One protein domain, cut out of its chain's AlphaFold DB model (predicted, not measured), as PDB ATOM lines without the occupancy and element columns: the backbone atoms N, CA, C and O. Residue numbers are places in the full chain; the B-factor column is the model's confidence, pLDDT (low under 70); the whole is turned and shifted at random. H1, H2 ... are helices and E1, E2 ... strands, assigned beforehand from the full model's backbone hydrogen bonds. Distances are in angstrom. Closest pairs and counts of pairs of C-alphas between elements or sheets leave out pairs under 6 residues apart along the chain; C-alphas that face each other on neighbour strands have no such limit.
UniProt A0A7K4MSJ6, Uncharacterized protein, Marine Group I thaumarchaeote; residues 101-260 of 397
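Overview. This is residues 101 to 260 of the 397 residues of an uncharacterized protein of Marine Group I thaumarchaeote (UniProt A0A7K4MSJ6). Two lobes make the domain: a small closed barrel of six strands, E2 to E7, and a small sandwich of two three-stranded sheets, E1 E12 E9 and E8 E11 E10. E7 runs on from the barrel into E8 of the sandwich, and H1 sits between the lobes on the way from E1 to E2. The printed part has 160 residues, with one named helix and twelve named strands in the order E1 H1 E2 E3 E4 E5 E6 E7 E8 E9 E10 E11 E12. The class is mostly strand, and neighbour strands are antiparallel in the barrel and both sheets. The whole is compact, with a radius of gyration of the C-alphas of 16.2 A and spans of 47 by 37 by 25 A.

Along the chain. E1, residues 104 to 109, begins with C-alpha 104 at (144.854, 117.192, 152.279). H1 is residues 112 to 117. E2, residues 120 to 128, is 21.9 A long and bends by 74 degrees at residue 124. E3 is residues 133 to 135, E4 149 to 156, and E5, the longest by residues, 164 to 173, 22.9 A. E6 is residues 176 to 181 and E7 193 to 201, 20.5 A, with C-alpha 201 at (146.997, 115.100, 128.761). E8 is residues 203 to 205, E9 214 to 219, E10 230 to 232, E11 236 to 239, and E12 250 to 256, ending at (144.818, 110.792, 152.691).

Arrangement. Round the closed barrel run E2 E3 E6 E5 E4 E7 and back to E2. E4 E5 E6 is a meander, each strand the antiparallel neighbour of the one before; E3 E4 E5 E6 and E4 E5 E6 E7 are Greek keys, a meander of three strands in a row of four whose first and fourth are also antiparallel neighbours. Within hydrogen-bond range are N 126 and O 135 of the hairpin E2 and E3, 2.9 A, N 134 and O 177 of E3 and E6, 2.9 A, N 169 and O 178 of the hairpin E5 and E6, 2.8 A, N 152 and O 164 of the hairpin E4 and E5, 2.8 A, N 151 and O 199 of E4 and E7, 2.8 A, and N 122 and O 198 of E7 and E2, 2.8 A. H1 is on the barrel, and its closest C-alpha pair with E7 is Tyr 117 and Arg 200, 6.5 A; in H1 every O i to N i+4 pair is within hydrogen-bond range. E7 runs on into E8 at 66 degrees. The sheets E1 E12 E9 and E8 E11 E10 form a sandwich, two sheets face to face; the parts that face each other are 9.5 A centre to centre, and the strands of the one sheet stand at 40 degrees to those of the other. N 106 and O 253 of E1 and E12 are 2.9 A apart, N 216 and O 254 of E9 and E12 2.8 A, N 204 and O 237 of E8 and E11 2.9 A, and N 231 and O 238 of the hairpin E10 and E11 2.8 A.

Size, cuts and confidence. The farthest C-alphas, of Ala 101 and Ser 139, are 50.4 A apart. The printed part has no cut. The links E3 to E4 and E6 to E7 are long. The mean pLDDT of the printed part is 89.9, and residues 101 to 102, 138 to 139, 210 to 213 and 257 to 260 are under 70.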
ATOM      1  N   ALA A 101     144.144 110.185 158.693       55.50
ATOM      2  CA  ALA A 101     145.129 111.207 158.369       55.50
ATOM      3  C   ALA A 101     144.401 112.406 157.753       55.50
ATOM      4  O   ALA A 101     143.536 112.209 156.894       55.50
ATOM      5  N   THR A 102     144.692 113.614 158.246       63.03
ATOM      6  CA  THR A 102     144.032 114.844 157.805       63.03
ATOM      7  C   THR A 102     144.000 114.864 156.282       63.03
ATOM      8  O   THR A 102     145.050 114.891 155.639       63.03
ATOM      9  N   MET A 103     142.794 114.783 155.714       74.12
ATOM     10  CA  MET A 103     142.602 114.872 154.274       74.12
ATOM     11  C   MET A 103     143.241 116.170 153.803       74.12
ATOM     12  O   MET A 103     142.877 117.249 154.270       74.12
ATOM     13  N   THR A 104     144.216 116.046 152.912       80.44
ATOM     14  CA  THR A 104     144.854 117.192 152.279       80.44
ATOM     15  C   THR A 104     144.162 117.428 150.947       80.44
ATOM     16  O   THR A 104     143.855 116.477 150.223       80.44
ATOM     17  N   GLU A 105     143.870 118.690 150.655       87.00
ATOM     18  CA  GLU A 105     143.253 119.128 149.408       87.00
ATOM     19  C   GLU A 105     144.248 119.997 148.649       87.00
ATOM     20  O   GLU A 105     144.881 120.891 149.219       87.00
ATOM     21  N   PHE A 106     144.414 119.692 147.369       89.75
ATOM     22  CA  PHE A 106     145.245 120.444 146.453       89.75
ATOM     23  C   PHE A 106     144.422 120.813 145.224       89.75
ATOM     24  O   PHE A 106     144.046 119.944 144.433       89.75
ATOM     25  N   ASP A 107     144.194 122.111 145.056       93.69
ATOM     26  CA  ASP A 107     143.361 122.644 143.988       93.69
ATOM     27  C   ASP A 107     144.204 123.217 142.852       93.69
ATOM     28  O   ASP A 107     145.211 123.901 143.058       93.69
ATOM     29  N   HIS A 108     143.754 122.978 141.626       95.12
ATOM     30  CA  HIS A 108     144.278 123.607 140.423       95.12
ATOM     31  C   HIS A 108     143.131 124.214 139.619       95.12
ATOM     32  O   HIS A 108     142.247 123.503 139.141       95.12
ATOM     33  N   THR A 109     143.171 125.530 139.426       97.25
ATOM     34  CA  THR A 109     142.299 126.211 138.466       97.25
ATOM     35  C   THR A 109     142.845 125.997 137.058       97.25
ATOM     36  O   THR A 109     143.972 126.386 136.750       97.25
ATOM     37  N   VAL A 110     142.047 125.368 136.199       97.06
ATOM     38  CA  VAL A 110     142.368 125.140 134.789       97.06
ATOM     39  C   VAL A 110     142.538 126.490 134.096       97.06
ATOM     40  O   VAL A 110     141.646 127.334 134.114       97.06
ATOM     41  N   THR A 111     143.701 126.693 133.485       97.00
ATOM     42  CA  THR A 111     143.988 127.876 132.661       97.00
ATOM     43  C   THR A 111     143.599 127.617 131.204       97.00
ATOM     44  O   THR A 111     143.556 126.461 130.783       97.00
ATOM     45  N   SER A 112     143.411 128.662 130.394       95.88
ATOM     46  CA  SER A 112     143.239 128.533 128.931       95.88
ATOM     47  C   SER A 112     144.365 127.746 128.254       95.88
ATOM     48  O   SER A 112     144.124 127.002 127.301       95.88
ATOM     49  N   ALA A 113     145.598 127.850 128.761       93.00
ATOM     50  CA  ALA A 113     146.710 127.034 128.286       93.00
ATOM     51  C   ALA A 113     146.499 125.542 128.590       93.00
ATOM     52  O   ALA A 113     146.785 124.707 127.739       93.00
ATOM     53  N   ASN A 114     145.972 125.194 129.771       93.81
ATOM     54  CA  ASN A 114     145.658 123.804 130.111       93.81
ATOM     55  C   ASN A 114     144.528 123.246 129.244       93.81
ATOM     56  O   ASN A 114     144.675 122.141 128.733       93.81
ATOM     57  N   GLU A 115     143.450 124.009 129.056       94.38
ATOM     58  CA  GLU A 115     142.333 123.640 128.176       94.38
ATOM     59  C   GLU A 115     142.820 123.385 126.743       94.38
ATOM     60  O   GLU A 115     142.575 122.321 126.186       94.38
ATOM     61  N   THR A 116     143.589 124.319 126.173       92.19
ATOM     62  CA  THR A 116     144.103 124.201 124.796       92.19
ATOM     63  C   THR A 116     145.097 123.047 124.643       92.19
ATOM     64  O   THR A 116     145.202 122.431 123.582       92.19
ATOM     65  N   TYR A 117     145.884 122.774 125.685       92.38
ATOM     66  CA  TYR A 117     146.887 121.717 125.673       92.38
ATOM     67  C   TYR A 117     146.256 120.321 125.780       92.38
ATOM     68  O   TYR A 117     146.694 119.389 125.095       92.38
ATOM     69  N   HIS A 118     145.239 120.181 126.633       95.94
ATOM     70  CA  HIS A 118     144.580 118.920 126.942       95.94
ATOM     71  C   HIS A 118     143.821 118.344 125.738       95.94
ATOM     72  O   HIS A 118     143.315 119.066 124.885       95.94
ATOM     73  N   SER A 119     143.756 117.014 125.654       94.25
ATOM     74  CA  SER A 119     143.050 116.276 124.601       94.25
ATOM     75  C   SER A 119     143.502 116.598 123.159       94.25
ATOM     76  O   SER A 119     142.792 116.300 122.196       94.25
ATOM     77  N   THR A 120     144.700 117.164 122.962       93.88
ATOM     78  CA  THR A 120     145.255 117.357 121.611       93.88
ATOM     79  C   THR A 120     145.972 116.095 121.145       93.88
ATOM     80  O   THR A 120     146.964 115.687 121.754       93.88
ATOM     81  N   ALA A 121     145.491 115.495 120.057       93.44
ATOM     82  CA  ALA A 121     146.031 114.255 119.513       93.44
ATOM     83  C   ALA A 121     147.119 114.491 118.456       93.44
ATOM     84  O   ALA A 121     147.032 115.394 117.625       93.44
ATOM     85  N   PHE A 122     148.104 113.601 118.459       94.44
ATOM     86  CA  PHE A 122     149.138 113.445 117.451       94.44
ATOM     87  C   PHE A 122     149.085 112.009 116.941       94.44
ATOM     88  O   PHE A 122     148.938 111.062 117.715       94.44
ATOM     89  N   ALA A 123     149.187 111.848 115.629       91.94
ATOM     90  CA  ALA A 123     149.130 110.555 114.965       91.94
ATOM     91  C   ALA A 123     150.366 110.360 114.090       91.94
ATOM     92  O   ALA A 123     151.122 111.300 113.846       91.94
ATOM     93  N   SER A 124     150.559 109.130 113.615       90.19
ATOM     94  CA  SER A 124     151.614 108.796 112.651       90.19
ATOM     95  C   SER A 124     153.029 109.174 113.111       90.19
ATOM     96  O   SER A 124     153.917 109.383 112.288       90.19
ATOM     97  N   CYS A 125     153.252 109.235 114.424       94.56
ATOM     98  CA  CYS A 125     154.561 109.486 115.006       94.56
ATOM     99  C   CYS A 125     155.418 108.214 114.953       94.56
ATOM    100  O   CYS A 125     154.934 107.105 114.696       94.56
ATOM    101  N   THR A 126     156.705 108.366 115.230       95.12
ATOM    102  CA  THR A 126     157.633 107.240 115.390       95.12
ATOM    103  C   THR A 126     158.256 107.261 116.774       95.12
ATOM    104  O   THR A 126     158.373 108.320 117.387       95.12
ATOM    105  N   PHE A 127     158.650 106.088 117.265       96.06
ATOM    106  CA  PHE A 127     159.415 105.939 118.496       96.06
ATOM    107  C   PHE A 127     160.735 105.223 118.209       96.06
ATOM    108  O   PHE A 127     160.740 104.147 117.610       96.06
ATOM    109  N   THR A 128     161.853 105.812 118.631       95.31
ATOM    110  CA  THR A 128     163.194 105.238 118.452       95.31
ATOM    111  C   THR A 128     163.761 104.820 119.802       95.31
ATOM    112  O   THR A 128     164.052 105.683 120.626       95.31
ATOM    113  N   THR A 129     163.956 103.515 120.017       92.81
ATOM    114  CA  THR A 129     164.340 102.953 121.330       92.81
ATOM    115  C   THR A 129     165.750 103.328 121.759       92.81
ATOM    116  O   THR A 129     165.999 103.552 122.932       92.81
ATOM    117  N   ALA A 130     166.686 103.457 120.813       90.38
ATOM    118  CA  ALA A 130     168.079 103.786 121.124       90.38
ATOM    119  C   ALA A 130     168.248 105.161 121.798       90.38
ATOM    120  O   ALA A 130     169.288 105.436 122.392       90.38
ATOM    121  N   THR A 131     167.249 106.034 121.665       90.88
ATOM    122  CA  THR A 131     167.263 107.409 122.176       90.88
ATOM    123  C   THR A 131     166.010 107.754 122.981       90.88
ATOM    124  O   THR A 131     165.846 108.908 123.369       90.88
ATOM    125  N   ASP A 132     165.093 106.799 123.152       94.88
ATOM    126  CA  ASP A 132     163.763 106.989 123.738       94.88
ATOM    127  C   ASP A 132     162.975 108.174 123.159       94.88
ATOM    128  O   ASP A 132     162.216 108.841 123.863       94.88
ATOM    129  N   LEU A 133     163.161 108.457 121.864       94.62
ATOM    130  CA  LEU A 133     162.581 109.629 121.207       94.62
ATOM    131  C   LEU A 133     161.251 109.295 120.552       94.62
ATOM    132  O   LEU A 133     161.198 108.453 119.655       94.62
ATOM    133  N   ILE A 134     160.216 110.050 120.909       95.06
ATOM    134  CA  ILE A 134     159.031 110.223 120.074       95.06
ATOM    135  C   ILE A 134     159.325 111.335 119.073       95.06
ATOM    136  O   ILE A 134     159.741 112.431 119.451       95.06
ATOM    137  N   THR A 135     159.104 111.040 117.797       95.19
ATOM    138  CA  THR A 135     159.264 111.983 116.691       95.19
ATOM    139  C   THR A 135     157.922 112.160 115.996       95.19
ATOM    140  O   THR A 135     157.366 111.188 115.473       95.19
ATOM    141  N   THR A 136     157.386 113.380 116.015       92.62
ATOM    142  CA  THR A 136     156.243 113.750 115.169       92.62
ATOM    143  C   THR A 136     156.700 113.861 113.719       92.62
ATOM    144  O   THR A 136     157.902 113.893 113.441       92.62
ATOM    145  N   ASP A 137     155.766 113.906 112.765       80.19
ATOM    146  CA  ASP A 137     156.161 114.262 111.405       80.19
ATOM    147  C   ASP A 137     156.949 115.587 111.415       80.19
ATOM    148  O   ASP A 137     156.730 116.469 112.252       80.19
ATOM    149  N   SER A 138     157.912 115.719 110.505       64.50
ATOM    150  CA  SER A 138     158.864 116.837 110.503       64.50
ATOM    151  C   SER A 138     158.222 118.215 110.283       64.50
ATOM    152  O   SER A 138     158.925 119.221 110.313       64.50
ATOM    153  N   SER A 139     156.911 118.277 110.025       65.00
ATOM    154  CA  SER A 139     156.143 119.511 109.849       65.00
ATOM    155  C   SER A 139     155.274 119.885 111.055       65.00
ATOM    156  O   SER A 139     154.915 121.054 111.191       65.00
ATOM    157  N   ALA A 140     154.948 118.940 111.939       70.50
ATOM    158  CA  ALA A 140     154.105 119.165 113.104       70.50
ATOM    159  C   ALA A 140     154.954 119.471 114.345       70.50
ATOM    160  O   ALA A 140     155.694 118.618 114.842       70.50
ATOM    161  N   ALA A 141     154.818 120.687 114.881       83.00
ATOM    162  CA  ALA A 141     155.367 121.026 116.189       83.00
ATOM    163  C   ALA A 141     154.514 120.379 117.291       83.00
ATOM    164  O   ALA A 141     153.321 120.664 117.397       83.00
ATOM    165  N   HIS A 142     155.109 119.534 118.137       89.00
ATOM    166  CA  HIS A 142     154.358 118.832 119.188       89.00
ATOM    167  C   HIS A 142     153.922 119.744 120.344       89.00
ATOM    168  O   HIS A 142     152.988 119.437 121.088       89.00
ATOM    169  N   GLY A 143     154.611 120.872 120.535       90.19
ATOM    170  CA  GLY A 143     154.340 121.819 121.621       90.19
ATOM    171  C   GLY A 143     154.587 121.278 123.036       90.19
ATOM    172  O   GLY A 143     154.275 121.980 123.987       90.19
ATOM    173  N   LEU A 144     155.115 120.055 123.171       94.06
ATOM    174  CA  LEU A 144     155.590 119.476 124.431       94.06
ATOM    175  C   LEU A 144     156.709 120.312 125.069       94.06
ATOM    176  O   LEU A 144     157.620 120.779 124.378       94.06
ATOM    177  N   ALA A 145     156.663 120.404 126.389       94.75
ATOM    178  CA  ALA A 145     157.707 120.892 127.272       94.75
ATOM    179  C   ALA A 145     158.238 119.754 128.162       94.75
ATOM    180  O   ALA A 145     157.641 118.686 128.280       94.75
ATOM    181  N   ILE A 146     159.385 119.986 128.805       95.69
ATOM    182  CA  ILE A 146     159.895 119.086 129.851       95.69
ATOM    183  C   ILE A 146     158.846 118.976 130.963       95.69
ATOM    184  O   ILE A 146     158.173 119.957 131.267       95.69
ATOM    185  N   ASP A 147     158.738 117.791 131.568       94.06
ATOM    186  CA  ASP A 147     157.744 117.409 132.577       94.06
ATOM    187  C   ASP A 147     156.306 117.228 132.065       94.06
ATOM    188  O   ASP A 147     155.480 116.715 132.827       94.06
ATOM    189  N   ASP A 148     155.990 117.543 130.808       95.75
ATOM    190  CA  ASP A 148     154.672 117.233 130.252       95.75
ATOM    191  C   ASP A 148     154.403 115.724 130.248       95.75
ATOM    192  O   ASP A 148     155.318 114.905 130.146       95.75
ATOM    193  N   VAL A 149     153.126 115.345 130.328       96.38
ATOM    194  CA  VAL A 149     152.697 113.948 130.204       96.38
ATOM    195  C   VAL A 149     151.872 113.768 128.939       96.38
ATOM    196  O   VAL A 149     150.998 114.574 128.608       96.38
ATOM    197  N   ILE A 150     152.153 112.676 128.237       96.88
ATOM    198  CA  ILE A 150     151.393 112.206 127.085       96.88
ATOM    199  C   ILE A 150     150.737 110.864 127.405       96.88
ATOM    200  O   ILE A 150     151.259 110.074 128.191       96.88
ATOM    201  N   SER A 151     149.609 110.594 126.759       96.75
ATOM    202  CA  SER A 151     148.953 109.290 126.745       96.75
ATOM    203  C   SER A 151     149.136 108.669 125.365       96.75
ATOM    204  O   SER A 151     148.556 109.151 124.396       96.75
ATOM    205  N   VAL A 152     149.976 107.642 125.248       96.62
ATOM    206  CA  VAL A 152     150.127 106.853 124.021       96.62
ATOM    207  C   VAL A 152     148.895 105.969 123.874       96.62
ATOM    208  O   VAL A 152     148.633 105.096 124.704       96.62
ATOM    209  N   THR A 153     148.143 106.201 122.806       94.94
ATOM    210  CA  THR A 153     146.857 105.553 122.529       94.94
ATOM    211  C   THR A 153     146.985 104.400 121.540       94.94
ATOM    212  O   THR A 153     146.168 103.482 121.563       94.94
ATOM    213  N   ALA A 154     148.025 104.404 120.704       94.50
ATOM    214  CA  ALA A 154     148.348 103.305 119.804       94.50
ATOM    215  C   ALA A 154     149.831 103.318 119.421       94.50
ATOM    216  O   ALA A 154     150.479 104.364 119.411       94.50
ATOM    217  N   SER A 155     150.359 102.150 119.071       94.12
ATOM    218  CA  SER A 155     151.710 101.976 118.538       94.12
ATOM    219  C   SER A 155     151.763 100.690 117.716       94.12
ATOM    220  O   SER A 155     151.071  99.722 118.035       94.12
ATOM    221  N   SER A 156     152.544 100.683 116.636       93.38
ATOM    222  CA  SER A 156     152.788  99.508 115.796       93.38
ATOM    223  C   SER A 156     154.268  99.143 115.801       93.38
ATOM    224  O   SER A 156     155.133 100.006 115.667       93.38
ATOM    225  N   GLY A 157     154.569  97.854 115.895       89.44
ATOM    226  CA  GLY A 157     155.935  97.345 115.995       89.44
ATOM    227  C   GLY A 157     156.008  96.179 116.972       89.44
ATOM    228  O   GLY A 157     155.096  95.965 117.768       89.44
ATOM    229  N   THR A 158     157.084  95.406 116.894       91.81
ATOM    230  CA  THR A 158     157.360  94.320 117.841       91.81
ATOM    231  C   THR A 158     158.209  94.867 118.982       91.81
ATOM    232  O   THR A 158     159.152  95.615 118.728       91.81
ATOM    233  N   ASP A 159     157.858  94.519 120.223       91.38
ATOM    234  CA  ASP A 159     158.567  94.922 121.447       91.38
ATOM    235  C   ASP A 159     158.811  96.436 121.568       91.38
ATOM    236  O   ASP A 159     159.854  96.872 122.050       91.38
ATOM    237  N   THR A 160     157.860  97.250 121.102       93.88
ATOM    238  CA  THR A 160     157.974  98.714 121.084       93.88
ATOM    239  C   THR A 160     157.186  99.400 122.201       93.88
ATOM    240  O   THR A 160     156.562  98.730 123.024       93.88
ATOM    241  N   ILE A 161     157.208 100.739 122.218       94.94
ATOM    242  CA  ILE A 161     156.441 101.568 123.145       94.94
ATOM    243  C   ILE A 161     154.981 101.116 123.183       94.94
ATOM    244  O   ILE A 161     154.307 101.038 122.152       94.94
ATOM    245  N   SER A 162     154.508 100.786 124.380       94.31
ATOM    246  CA  SER A 162     153.150 100.301 124.598       94.31
ATOM    247  C   SER A 162     152.182 101.454 124.836       94.31
ATOM    248  O   SER A 162     152.585 102.574 125.168       94.31
ATOM    249  N   THR A 163     150.886 101.169 124.730       93.94
ATOM    250  CA  THR A 163     149.856 102.084 125.225       93.94
ATOM    251  C   THR A 163     150.071 102.359 126.712       93.94
ATOM    252  O   THR A 163     150.492 101.481 127.470       93.94
ATOM    253  N   GLY A 164     149.846 103.602 127.123       94.56
ATOM    254  CA  GLY A 164     150.161 104.041 128.478       94.56
ATOM    255  C   GLY A 164     150.553 105.507 128.548       94.56
ATOM    256  O   GLY A 164     150.504 106.234 127.559       94.56
ATOM    257  N   ARG A 165     150.932 105.949 129.745       95.62
ATOM    258  CA  ARG A 165     151.251 107.350 130.033       95.62
ATOM    259  C   ARG A 165     152.752 107.505 130.232       95.62
ATOM    260  O   ARG A 165     153.374 106.679 130.898       95.62
ATOM    261  N   TYR A 166     153.315 108.567 129.666       96.81
ATOM    262  CA  TYR A 166     154.756 108.808 129.664       96.81
ATOM    263  C   TYR A 166     155.061 110.277 129.917       96.81
ATOM    264  O   TYR A 166     154.328 111.150 129.448       96.81
ATOM    265  N   ARG A 167     156.145 110.549 130.648       96.81
ATOM    266  CA  ARG A 167     156.601 111.910 130.945       96.81
ATOM    267  C   ARG A 167     157.738 112.313 130.021       96.81
ATOM    268  O   ARG A 167     158.679 111.547 129.824       96.81
ATOM    269  N   VAL A 168     157.660 113.529 129.500       97.12
ATOM    270  CA  VAL A 168     158.697 114.149 128.681       97.12
ATOM    271  C   VAL A 168     159.900 114.488 129.555       97.12
ATOM    272  O   VAL A 168     159.801 115.272 130.500       97.12
ATOM    273  N   LEU A 169     161.044 113.900 129.218       97.06
ATOM    274  CA  LEU A 169     162.317 114.120 129.900       97.06
ATOM    275  C   LEU A 169     163.127 115.231 129.226       97.06
ATOM    276  O   LEU A 169     163.656 116.111 129.900       97.06
ATOM    277  N   THR A 170     163.227 115.207 127.895       97.06
ATOM    278  CA  THR A 170     163.919 116.247 127.121       97.06
ATOM    279  C   THR A 170     163.137 116.608 125.867       97.06
ATOM    280  O   THR A 170     162.366 115.798 125.353       97.06
ATOM    281  N   VAL A 171     163.372 117.814 125.346       96.81
ATOM    282  CA  VAL A 171     162.796 118.299 124.085       96.81
ATOM    283  C   VAL A 171     163.932 118.760 123.165       96.81
ATOM    284  O   VAL A 171     164.279 119.943 123.169       96.81
ATOM    285  N   PRO A 172     164.592 117.845 122.427       94.38
ATOM    286  CA  PRO A 172     165.730 118.215 121.583       94.38
ATOM    287  C   PRO A 172     165.364 119.117 120.399       94.38
ATOM    288  O   PRO A 172     166.218 119.848 119.902       94.38
ATOM    289  N   SER A 173     164.118 119.064 119.922       93.12
ATOM    290  CA  SER A 173     163.615 119.930 118.851       93.12
ATOM    291  C   SER A 173     162.102 120.132 118.967       93.12
ATOM    292  O   SER A 173     161.461 119.557 119.837       93.12
ATOM    293  N   SER A 174     161.502 120.923 118.074       91.62
ATOM    294  CA  SER A 174     160.042 121.102 118.015       91.62
ATOM    295  C   SER A 174     159.266 119.851 117.585       91.62
ATOM    296  O   SER A 174     158.040 119.842 117.700       91.62
ATOM    297  N   SER A 175     159.958 118.841 117.054       92.94
ATOM    298  CA  SER A 175     159.363 117.614 116.513       92.94
ATOM    299  C   SER A 175     159.895 116.352 117.188       92.94
ATOM    300  O   SER A 175     159.540 115.251 116.778       92.94
ATOM    301  N   THR A 176     160.744 116.485 118.210       94.56
ATOM    302  CA  THR A 176     161.309 115.349 118.939       94.56
ATOM    303  C   THR A 176     161.315 115.602 120.439       94.56
ATOM    304  O   THR A 176     161.732 116.663 120.904       94.56
ATOM    305  N   ALA A 177     160.917 114.587 121.203       96.56
ATOM    306  CA  ALA A 177     160.954 114.599 122.660       96.56
ATOM    307  C   ALA A 177     161.327 113.212 123.191       96.56
ATOM    308  O   ALA A 177     160.841 112.207 122.667       96.56
ATOM    309  N   SER A 178     162.183 113.147 124.215       96.62
ATOM    310  CA  SER A 178     162.473 111.882 124.898       96.62
ATOM    311  C   SER A 178     161.518 111.668 126.060       96.62
ATOM    312  O   SER A 178     161.093 112.638 126.695       96.62
ATOM    313  N   VAL A 179     161.178 110.412 126.349       97.25
ATOM    314  CA  VAL A 179     160.177 110.086 127.370       97.25
ATOM    315  C   VAL A 179     160.656 109.049 128.384       97.25
ATOM    316  O   VAL A 179     161.580 108.283 128.142       97.25
ATOM    317  N   THR A 180     160.005 109.047 129.541       96.56
ATOM    318  CA  THR A 180     160.196 108.118 130.665       96.56
ATOM    319  C   THR A 180     158.831 107.646 131.166       96.56
ATOM    320  O   THR A 180     157.793 108.114 130.681       96.56
ATOM    321  N   THR A 181     158.790 106.741 132.148       93.94
ATOM    322  CA  THR A 181     157.543 106.519 132.899       93.94
ATOM    323  C   THR A 181     157.091 107.826 133.559       93.94
ATOM    324  O   THR A 181     157.877 108.761 133.722       93.94
ATOM    325  N   VAL A 182     155.823 107.925 133.970       93.06
ATOM    326  CA  VAL A 182     155.325 109.157 134.613       93.06
ATOM    327  C   VAL A 182     156.094 109.508 135.899       93.06
ATOM    328  O   VAL A 182     156.220 110.689 136.233       93.06
ATOM    329  N   ASP A 183     156.675 108.502 136.556       89.25
ATOM    330  CA  ASP A 183     157.488 108.631 137.770       89.25
ATOM    331  C   ASP A 183     158.990 108.857 137.494       89.25
ATOM    332  O   ASP A 183     159.785 108.948 138.425       89.25
ATOM    333  N   GLY A 184     159.397 108.979 136.224       90.06
ATOM    334  CA  GLY A 184     160.775 109.298 135.835       90.06
ATOM    335  C   GLY A 184     161.712 108.095 135.708       90.06
ATOM    336  O   GLY A 184     162.923 108.273 135.575       90.06
ATOM    337  N   THR A 185     161.186 106.869 135.720       91.62
ATOM    338  CA  THR A 185     161.976 105.662 135.446       91.62
ATOM    339  C   THR A 185     162.272 105.561 133.951       91.62
ATOM    340  O   THR A 185     161.397 105.806 133.114       91.62
ATOM    341  N   ALA A 186     163.498 105.164 133.607       92.06
ATOM    342  CA  ALA A 186     163.862 104.862 132.228       92.06
ATOM    343  C   ALA A 186     162.963 103.756 131.655       92.06
ATOM    344  O   ALA A 186     162.628 102.785 132.338       92.06
ATOM    345  N   ILE A 187     162.571 103.917 130.398       92.81
ATOM    346  CA  ILE A 187     161.796 102.923 129.658       92.81
ATOM    347  C   ILE A 187     162.745 101.964 128.935       92.81
ATOM    348  O   ILE A 187     163.870 102.321 128.605       92.81
ATOM    349  N   ALA A 188     162.307 100.724 128.722       89.00
ATOM    350  CA  ALA A 188     163.102  99.708 128.043       89.00
ATOM    351  C   ALA A 188     162.217  98.946 127.053       89.00
ATOM    352  O   ALA A 188     161.382  98.135 127.447       89.00
ATOM    353  N   PHE A 189     162.414  99.221 125.765       92.31
ATOM    354  CA  PHE A 189     161.710  98.572 124.662       92.31
ATOM    355  C   PHE A 189     162.720  97.914 123.715       92.31
ATOM    356  O   PHE A 189     163.798  98.455 123.465       92.31
ATOM    357  N   GLY A 190     162.380  96.734 123.195       90.75
ATOM    358  CA  GLY A 190     163.238  95.939 122.314       90.75
ATOM    359  C   GLY A 190     163.228  96.384 120.846       90.75
ATOM    360  O   GLY A 190     164.161  96.058 120.114       90.75
ATOM    361  N   GLY A 191     162.215  97.141 120.408       93.88
ATOM    362  CA  GLY A 191     162.043  97.530 119.007       93.88
ATOM    363  C   GLY A 191     161.438  98.919 118.788       93.88
ATOM    364  O   GLY A 191     160.707  99.460 119.618       93.88
ATOM    365  N   ASN A 192     161.750  99.518 117.636       95.00
ATOM    366  CA  ASN A 192     161.228 100.830 117.244       95.00
ATOM    367  C   ASN A 192     159.719 100.787 116.968       95.00
ATOM    368  O   ASN A 192     159.184  99.780 116.501       95.00
ATOM    369  N   GLY A 193     159.057 101.912 117.226       93.12
ATOM    370  CA  GLY A 193     157.624 102.088 117.040       93.12
ATOM    371  C   GLY A 193     157.334 102.888 115.782       93.12
ATOM    372  O   GLY A 193     157.965 103.911 115.511       93.12
ATOM    373  N   THR A 194     156.349 102.439 115.020       93.25
ATOM    374  CA  THR A 194     155.776 103.152 113.878       93.25
ATOM    375  C   THR A 194     154.298 103.411 114.140       93.25
ATOM    376  O   THR A 194     153.680 102.733 114.961       93.25
ATOM    377  N   SER A 195     153.722 104.407 113.464       92.69
ATOM    378  CA  SER A 195     152.310 104.780 113.643       92.69
ATOM    379  C   SER A 195     151.928 105.009 115.110       92.69
ATOM    380  O   SER A 195     150.830 104.653 115.538       92.69
ATOM    381  N   VAL A 196     152.847 105.584 115.888       95.31
ATOM    382  CA  VAL A 196     152.603 105.933 117.285       95.31
ATOM    383  C   VAL A 196     151.589 107.069 117.310       95.31
ATOM    384  O   VAL A 196     151.761 108.087 116.634       95.31
ATOM    385  N   ALA A 197     150.523 106.881 118.072       95.38
ATOM    386  CA  ALA A 197     149.535 107.904 118.352       95.38
ATOM    387  C   ALA A 197     149.592 108.243 119.835       95.38
ATOM    388  O   ALA A 197     149.653 107.350 120.684       95.38
ATOM    389  N   PHE A 198     149.572 109.532 120.148       96.44
ATOM    390  CA  PHE A 198     149.499 109.996 121.521       96.44
ATOM    391  C   PHE A 198     148.603 111.218 121.642       96.44
ATOM    392  O   PHE A 198     148.429 111.987 120.700       96.44
ATOM    393  N   THR A 199     148.073 111.418 122.835       96.19
ATOM    394  CA  THR A 199     147.292 112.589 123.200       96.19
ATOM    395  C   THR A 199     148.007 113.323 124.317       96.19
ATOM    396  O   THR A 199     148.475 112.713 125.280       96.19
ATOM    397  N   ARG A 200     148.102 114.644 124.206       95.88
ATOM    398  CA  ARG A 200     148.571 115.487 125.306       95.88
ATOM    399  C   ARG A 200     147.510 115.514 126.395       95.88
ATOM    400  O   ARG A 200     146.341 115.782 126.124       95.88
ATOM    401  N   VAL A 201     147.913 115.217 127.624       96.56
ATOM    402  CA  VAL A 201     146.997 115.100 128.761       96.56
ATOM    403  C   VAL A 201     147.415 116.041 129.874       96.56
ATOM    404  O   VAL A 201     148.583 116.401 130.011       96.56
ATOM    405  N   PHE A 202     146.438 116.475 130.665       96.00
ATOM    406  CA  PHE A 202     146.713 117.349 131.792       96.00
ATOM    407  C   PHE A 202     147.273 116.478 132.912       96.00
ATOM    408  O   PHE A 202     146.646 115.498 133.318       96.00
ATOM    409  N   ASN A 203     148.451 116.835 133.406       95.00
ATOM    410  CA  ASN A 203     149.075 116.191 134.547       95.00
ATOM    411  C   ASN A 203     149.434 117.245 135.582       95.00
ATOM    412  O   ASN A 203     149.908 118.334 135.250       95.00
ATOM    413  N   LYS A 204     149.232 116.904 136.849       91.75
ATOM    414  CA  LYS A 204     149.616 117.754 137.963       91.75
ATOM    415  C   LYS A 204     150.413 116.940 138.964       91.75
ATOM    416  O   LYS A 204     149.924 115.930 139.466       91.75
ATOM    417  N   LYS A 205     151.632 117.392 139.269       89.56
ATOM    418  CA  LYS A 205     152.375 116.900 140.434       89.56
ATOM    419  C   LYS A 205     151.648 117.361 141.698       89.56
ATOM    420  O   LYS A 205     151.342 118.547 141.825       89.56
ATOM    421  N   VAL A 206     151.365 116.427 142.598       87.75
ATOM    422  CA  VAL A 206     150.642 116.677 143.848       87.75
ATOM    423  C   VAL A 206     151.615 116.454 145.006       87.75
ATOM    424  O   VAL A 206     152.169 115.358 145.133       87.75
ATOM    425  N   PRO A 207     151.880 117.478 145.838       79.19
ATOM    426  CA  PRO A 207     152.763 117.333 146.987       79.19
ATOM    427  C   PRO A 207     152.311 116.195 147.905       79.19
ATOM    428  O   PRO A 207     151.127 116.050 148.184       79.19
ATOM    429  N   LEU A 208     153.270 115.410 148.403       72.50
ATOM    430  CA  LEU A 208     153.032 114.323 149.362       72.50
ATOM    431  C   LEU A 208     152.125 113.187 148.846       72.50
ATOM    432  O   LEU A 208     151.748 112.321 149.631       72.50
ATOM    433  N   LEU A 209     151.824 113.124 147.541       76.50
ATOM    434  CA  LEU A 209     151.021 112.037 146.968       76.50
ATOM    435  C   LEU A 209     151.684 110.663 147.158       76.50
ATOM    436  O   LEU A 209     150.990 109.698 147.474       76.50
ATOM    437  N   THR A 210     153.026 110.596 147.110       67.56
ATOM    438  CA  THR A 210     153.793 109.366 147.405       67.56
ATOM    439  C   THR A 210     153.520 108.817 148.797       67.56
ATOM    440  O   THR A 210     153.805 107.654 149.061       67.56
ATOM    441  N   GLN A 211     153.044 109.666 149.711       61.31
ATOM    442  CA  GLN A 211     152.860 109.319 151.110       61.31
ATOM    443  C   GLN A 211     151.444 108.789 151.405       61.31
ATOM    444  O   GLN A 211     151.088 108.607 152.569       61.31
ATOM    445  N   THR A 212     150.612 108.565 150.378       61.44
ATOM    446  CA  THR A 212     149.174 108.297 150.541       61.44
ATOM    447  C   THR A 212     148.694 107.025 149.848       61.44
ATOM    448  O   THR A 212     149.189 106.653 148.791       61.44
ATOM    449  N   ASN A 213     147.683 106.378 150.442       62.88
ATOM    450  CA  ASN A 213     147.055 105.160 149.908       62.88
ATOM    451  C   ASN A 213     145.693 105.433 149.246       62.88
ATOM    452  O   ASN A 213     145.156 104.564 148.559       62.88
ATOM    453  N   HIS A 214     145.118 106.623 149.452       80.38
ATOM    454  CA  HIS A 214     143.795 106.976 148.949       80.38
ATOM    455  C   HIS A 214     143.798 108.366 148.321       80.38
ATOM    456  O   HIS A 214     144.270 109.336 148.915       80.38
ATOM    457  N   VAL A 215     143.231 108.439 147.120       87.12
ATOM    458  CA  VAL A 215     143.095 109.656 146.323       87.12
ATOM    459  C   VAL A 215     141.678 109.703 145.766       87.12
ATOM    460  O   VAL A 215     141.168 108.691 145.286       87.12
ATOM    461  N   MET A 216     141.062 110.878 145.815       91.00
ATOM    462  CA  MET A 216     139.859 111.226 145.069       91.00
ATOM    463  C   MET A 216     140.126 112.493 144.262       91.00
ATOM    464  O   MET A 216     140.750 113.434 144.757       91.00
ATOM    465  N   LEU A 217     139.625 112.525 143.030       94.19
ATOM    466  CA  LEU A 217     139.725 113.680 142.148       94.19
ATOM    467  C   LEU A 217     138.337 114.247 141.880       94.19
ATOM    468  O   LEU A 217     137.420 113.498 141.546       94.19
ATOM    469  N   PHE A 218     138.190 115.562 141.994       94.69
ATOM    470  CA  PHE A 218     136.947 116.258 141.692       94.69
ATOM    471  C   PHE A 218     137.165 117.299 140.598       94.69
ATOM    472  O   PHE A 218     138.141 118.044 140.643       94.69
ATOM    473  N   LEU A 219     136.227 117.394 139.656       95.56
ATOM    474  CA  LEU A 219     136.160 118.463 138.661       95.56
ATOM    475  C   LEU A 219     134.913 119.306 138.926       95.56
ATOM    476  O   LEU A 219     133.796 118.806 138.818       95.56
ATOM    477  N   ASN A 220     135.087 120.571 139.322       93.38
ATOM    478  CA  ASN A 220     133.989 121.456 139.745       93.38
ATOM    479  C   ASN A 220     133.060 120.805 140.794       93.38
ATOM    480  O   ASN A 220     131.842 120.975 140.765       93.38
ATOM    481  N   GLY A 221     133.639 120.019 141.706       88.75
ATOM    482  CA  GLY A 221     132.908 119.294 142.748       88.75
ATOM    483  C   GLY A 221     132.309 117.946 142.324       88.75
ATOM    484  O   GLY A 221     131.779 117.240 143.178       88.75
ATOM    485  N   MET A 222     132.416 117.540 141.054       91.31
ATOM    486  CA  MET A 222     132.009 116.208 140.596       91.31
ATOM    487  C   MET A 222     133.137 115.202 140.809       91.31
ATOM    488  O   MET A 222     134.228 115.396 140.286       91.31
ATOM    489  N   HIS A 223     132.876 114.131 141.562       94.12
ATOM    490  CA  HIS A 223     133.853 113.063 141.769       94.12
ATOM    491  C   HIS A 223     134.081 112.288 140.468       94.12
ATOM    492  O   HIS A 223     133.124 111.813 139.858       94.12
ATOM    493  N   LEU A 224     135.344 112.164 140.078       92.94
ATOM    494  CA  LEU A 224     135.778 111.428 138.900       92.94
ATOM    495  C   LEU A 224     136.133 109.977 139.253       92.94
ATOM    496  O   LEU A 224     136.430 109.652 140.405       92.94
ATOM    497  N   VAL A 225     136.117 109.094 138.259       95.88
ATOM    498  CA  VAL A 225     136.396 107.663 138.413       95.88
ATOM    499  C   VAL A 225     137.870 107.373 138.139       95.88
ATOM    500  O   VAL A 225     138.392 107.646 137.057       95.88
ATOM    501  N   LYS A 226     138.554 106.783 139.124       92.44
ATOM    502  CA  LYS A 226     139.948 106.352 138.972       92.44
ATOM    503  C   LYS A 226     140.057 105.263 137.900       92.44
ATOM    504  O   LYS A 226     139.189 104.403 137.798       92.44
ATOM    505  N   ASP A 227     141.140 105.301 137.134       91.00
ATOM    506  CA  ASP A 227     141.489 104.392 136.041       91.00
ATOM    507  C   ASP A 227     140.553 104.484 134.817       91.00
ATOM    508  O   ASP A 227     140.652 103.683 133.889       91.00
ATOM    509  N   THR A 228     139.664 105.484 134.796       92.81
ATOM    510  CA  THR A 228     138.796 105.834 133.658       92.81
ATOM    511  C   THR A 228     138.908 107.322 133.333       92.81
ATOM    512  O   THR A 228     139.377 107.676 132.261       92.81
ATOM    513  N   ASP A 229     138.546 108.188 134.280       94.50
ATOM    514  CA  ASP A 229     138.568 109.648 134.110       94.50
ATOM    515  C   ASP A 229     139.919 110.250 134.520       94.50
ATOM    516  O   ASP A 229     140.325 111.318 134.063       94.50
ATOM    517  N   TYR A 230     140.630 109.585 135.430       95.88
ATOM    518  CA  TYR A 230     141.962 109.991 135.857       95.88
ATOM    519  C   TYR A 230     142.784 108.807 136.334       95.88
ATOM    520  O   TYR A 230     142.262 107.767 136.728       95.88
ATOM    521  N   TYR A 231     144.090 109.009 136.380       93.94
ATOM    522  CA  TYR A 231     145.053 108.019 136.814       93.94
ATOM    523  C   TYR A 231     145.990 108.604 137.867       93.94
ATOM    524  O   TYR A 231     146.318 109.793 137.840       93.94
ATOM    525  N   VAL A 232     146.420 107.746 138.790       91.25
ATOM    526  CA  VAL A 232     147.303 108.099 139.907       91.25
ATOM    527  C   VAL A 232     148.662 107.455 139.680       91.25
ATOM    528  O   VAL A 232     148.750 106.231 139.592       91.25
ATOM    529  N   ASP A 233     149.699 108.279 139.609       89.00
ATOM    530  CA  ASP A 233     151.108 107.876 139.626       89.00
ATOM    531  C   ASP A 233     151.706 108.211 141.004       89.00
ATOM    532  O   ASP A 233     151.005 108.758 141.860       89.00
ATOM    533  N   GLN A 234     152.985 107.922 141.257       82.88
ATOM    534  CA  GLN A 234     153.561 108.107 142.599       82.88
ATOM    535  C   GLN A 234     153.450 109.558 143.082       82.88
ATOM    536  O   GLN A 234     153.120 109.810 144.238       82.88
ATOM    537  N   GLN A 235     153.722 110.521 142.199       84.62
ATOM    538  CA  GLN A 235     153.746 111.951 142.537       84.62
ATOM    539  C   GLN A 235     152.772 112.804 141.743       84.62
ATOM    540  O   GLN A 235     152.767 114.026 141.899       84.62
ATOM    541  N   SER A 236     151.963 112.212 140.871       90.50
ATOM    542  CA  SER A 236     151.104 112.998 140.000       90.50
ATOM    543  C   SER A 236     149.763 112.363 139.718       90.50
ATOM    544  O   SER A 236     149.603 111.148 139.754       90.50
ATOM    545  N   ILE A 237     148.821 113.228 139.370       94.12
ATOM    546  CA  ILE A 237     147.525 112.858 138.833       94.12
ATOM    547  C   ILE A 237     147.495 113.242 137.365       94.12
ATOM    548  O   ILE A 237     147.834 114.372 137.011       94.12
ATOM    549  N   THR A 238     147.081 112.304 136.521       95.62
ATOM    550  CA  THR A 238     146.863 112.537 135.093       95.62
ATOM    551  C   THR A 238     145.375 112.435 134.796       95.62
ATOM    552  O   THR A 238     144.779 111.400 135.073       95.62
ATOM    553  N   VAL A 239     144.781 113.483 134.232       96.81
ATOM    554  CA  VAL A 239     143.388 113.463 133.765       96.81
ATOM    555  C   VAL A 239     143.347 112.802 132.390       96.81
ATOM    556  O   VAL A 239     144.158 113.143 131.523       96.81
ATOM    557  N   ASP A 240     142.440 111.846 132.203       95.81
ATOM    558  CA  ASP A 240     142.263 111.176 130.920       95.81
ATOM    559  C   ASP A 240     141.789 112.162 129.845       95.81
ATOM    560  O   ASP A 240     141.041 113.094 130.125       95.81
ATOM    561  N   SER A 241     142.213 111.949 128.599       94.38
ATOM    562  CA  SER A 241     141.851 112.825 127.477       94.38
ATOM    563  C   SER A 241     140.350 112.906 127.183       94.38
ATOM    564  O   SER A 241     139.920 113.826 126.498       94.38
ATOM    565  N   THR A 242     139.547 111.949 127.654       94.06
ATOM    566  CA  THR A 242     138.087 111.962 127.476       94.06
ATOM    567  C   THR A 242     137.372 112.926 128.425       94.06
ATOM    568  O   THR A 242     136.212 113.274 128.184       94.06
ATOM    569  N   VAL A 243     138.048 113.407 129.473       95.94
ATOM    570  CA  VAL A 243     137.496 114.376 130.420       95.94
ATOM    571  C   VAL A 243     137.666 115.788 129.872       95.94
ATOM    572  O   VAL A 243     138.772 116.282 129.682       95.94
ATOM    573  N   ASN A 244     136.556 116.489 129.660       93.25
ATOM    574  CA  ASN A 244     136.608 117.855 129.156       93.25
ATOM    575  C   ASN A 244     137.077 118.843 130.245       93.25
ATOM    576  O   ASN A 244     136.381 119.048 131.242       93.25
ATOM    577  N   LEU A 245     138.228 119.486 130.031       94.75
ATOM    578  CA  LEU A 245     138.777 120.521 130.908       94.75
ATOM    579  C   LEU A 245     138.570 121.901 130.283       94.75
ATOM    580  O   LEU A 245     139.219 122.232 129.300       94.75
ATOM    581  N   LEU A 246     137.698 122.707 130.886       94.81
ATOM    582  CA  LEU A 246     137.421 124.083 130.461       94.81
ATOM    583  C   LEU A 246     138.174 125.084 131.344       94.81
ATOM    584  O   LEU A 246     138.332 124.844 132.544       94.81
ATOM    585  N   GLU A 247     138.596 126.219 130.788       95.94
ATOM    586  CA  GLU A 247     139.185 127.317 131.555       95.94
ATOM    587  C   GLU A 247     138.283 127.716 132.737       95.94
ATOM    588  O   GLU A 247     137.057 127.792 132.634       95.94
ATOM    589  N   ASN A 248     138.912 127.982 133.883       95.50
ATOM    590  CA  ASN A 248     138.301 128.253 135.186       95.50
ATOM    591  C   ASN A 248     137.629 127.055 135.873       95.50
ATOM    592  O   ASN A 248     137.131 127.217 136.988       95.50
ATOM    593  N   ALA A 249     137.641 125.855 135.283       95.19
ATOM    594  CA  ALA A 249     137.277 124.661 136.034       95.19
ATOM    595  C   ALA A 249     138.273 124.420 137.181       95.19
ATOM    596  O   ALA A 249     139.463 124.714 137.063       95.19
ATOM    597  N   ILE A 250     137.794 123.877 138.296       95.94
ATOM    598  CA  ILE A 250     138.624 123.525 139.449       95.94
ATOM    599  C   ILE A 250     138.826 122.018 139.463       95.94
ATOM    600  O   ILE A 250     137.862 121.259 139.576       95.94
ATOM    601  N   VAL A 251     140.087 121.602 139.377       96.06
ATOM    602  CA  VAL A 251     140.528 120.234 139.643       96.06
ATOM    603  C   VAL A 251     140.989 120.176 141.094       96.06
ATOM    604  O   VAL A 251     142.032 120.737 141.423       96.06
ATOM    605  N   ALA A 252     140.219 119.512 141.951       93.88
ATOM    606  CA  ALA A 252     140.533 119.342 143.366       93.88
ATOM    607  C   ALA A 252     141.000 117.906 143.631       93.88
ATOM    608  O   ALA A 252     140.246 116.947 143.438       93.88
ATOM    609  N   VAL A 253     142.250 117.754 144.063       92.56
ATOM    610  CA  VAL A 253     142.827 116.472 144.475       92.56
ATOM    611  C   VAL A 253     142.715 116.368 145.985       92.56
ATOM    612  O   VAL A 253     143.353 117.126 146.710       92.56
ATOM    613  N   ARG A 254     141.941 115.401 146.471       89.06
ATOM    614  CA  ARG A 254     141.852 115.084 147.898       89.06
ATOM    615  C   ARG A 254     142.578 113.782 148.160       89.06
ATOM    616  O   ARG A 254     142.244 112.767 147.554       89.06
ATOM    617  N   HIS A 255     143.557 113.799 149.052       82.06
ATOM    618  CA  HIS A 255     144.349 112.615 149.367       82.06
ATOM    619  C   HIS A 255     144.557 112.449 150.872       82.06
ATOM    620  O   HIS A 255     144.617 113.418 151.634       82.06
ATOM    621  N   TRP A 256     144.605 111.190 151.302       75.44
ATOM    622  CA  TRP A 256     144.818 110.792 152.691       75.44
ATOM    623  C   TRP A 256     145.437 109.398 152.762       75.44
ATOM    624  O   TRP A 256     145.365 108.578 151.844       75.44
ATOM    625  N   GLY A 257     146.057 109.116 153.897       61.28
ATOM    626  CA  GLY A 257     146.724 107.854 154.162       61.28
ATOM    627  C   GLY A 257     148.024 108.079 154.914       61.28
ATOM    628  O   GLY A 257     148.450 109.212 155.112       61.28
ATOM    629  N   SER A 258     148.616 106.977 155.353       48.88
ATOM    630  CA  SER A 258     149.932 106.957 155.971       48.88
ATOM    631  C   SER A 258     150.830 106.079 155.118       48.88
ATOM    632  O   SER A 258     150.542 104.895 154.920       48.88
ATOM    633  N   PHE A 259     151.916 106.660 154.630       45.03
ATOM    634  CA  PHE A 259     153.085 105.898 154.250       45.03
ATOM    635  C   PHE A 259     153.744 105.454 155.544       45.03
ATOM    636  O   PHE A 259     154.519 106.183 156.158       45.03
ATOM    637  N   ALA A 260     153.434 104.231 155.964       42.00
ATOM    638  CA  ALA A 260     154.481 103.472 156.606       42.00
ATOM    639  C   ALA A 260     155.498 103.235 155.493       42.00
ATOM    640  O   ALA A 260     155.304 102.351 154.660       42.00
TER     641      ALA A 260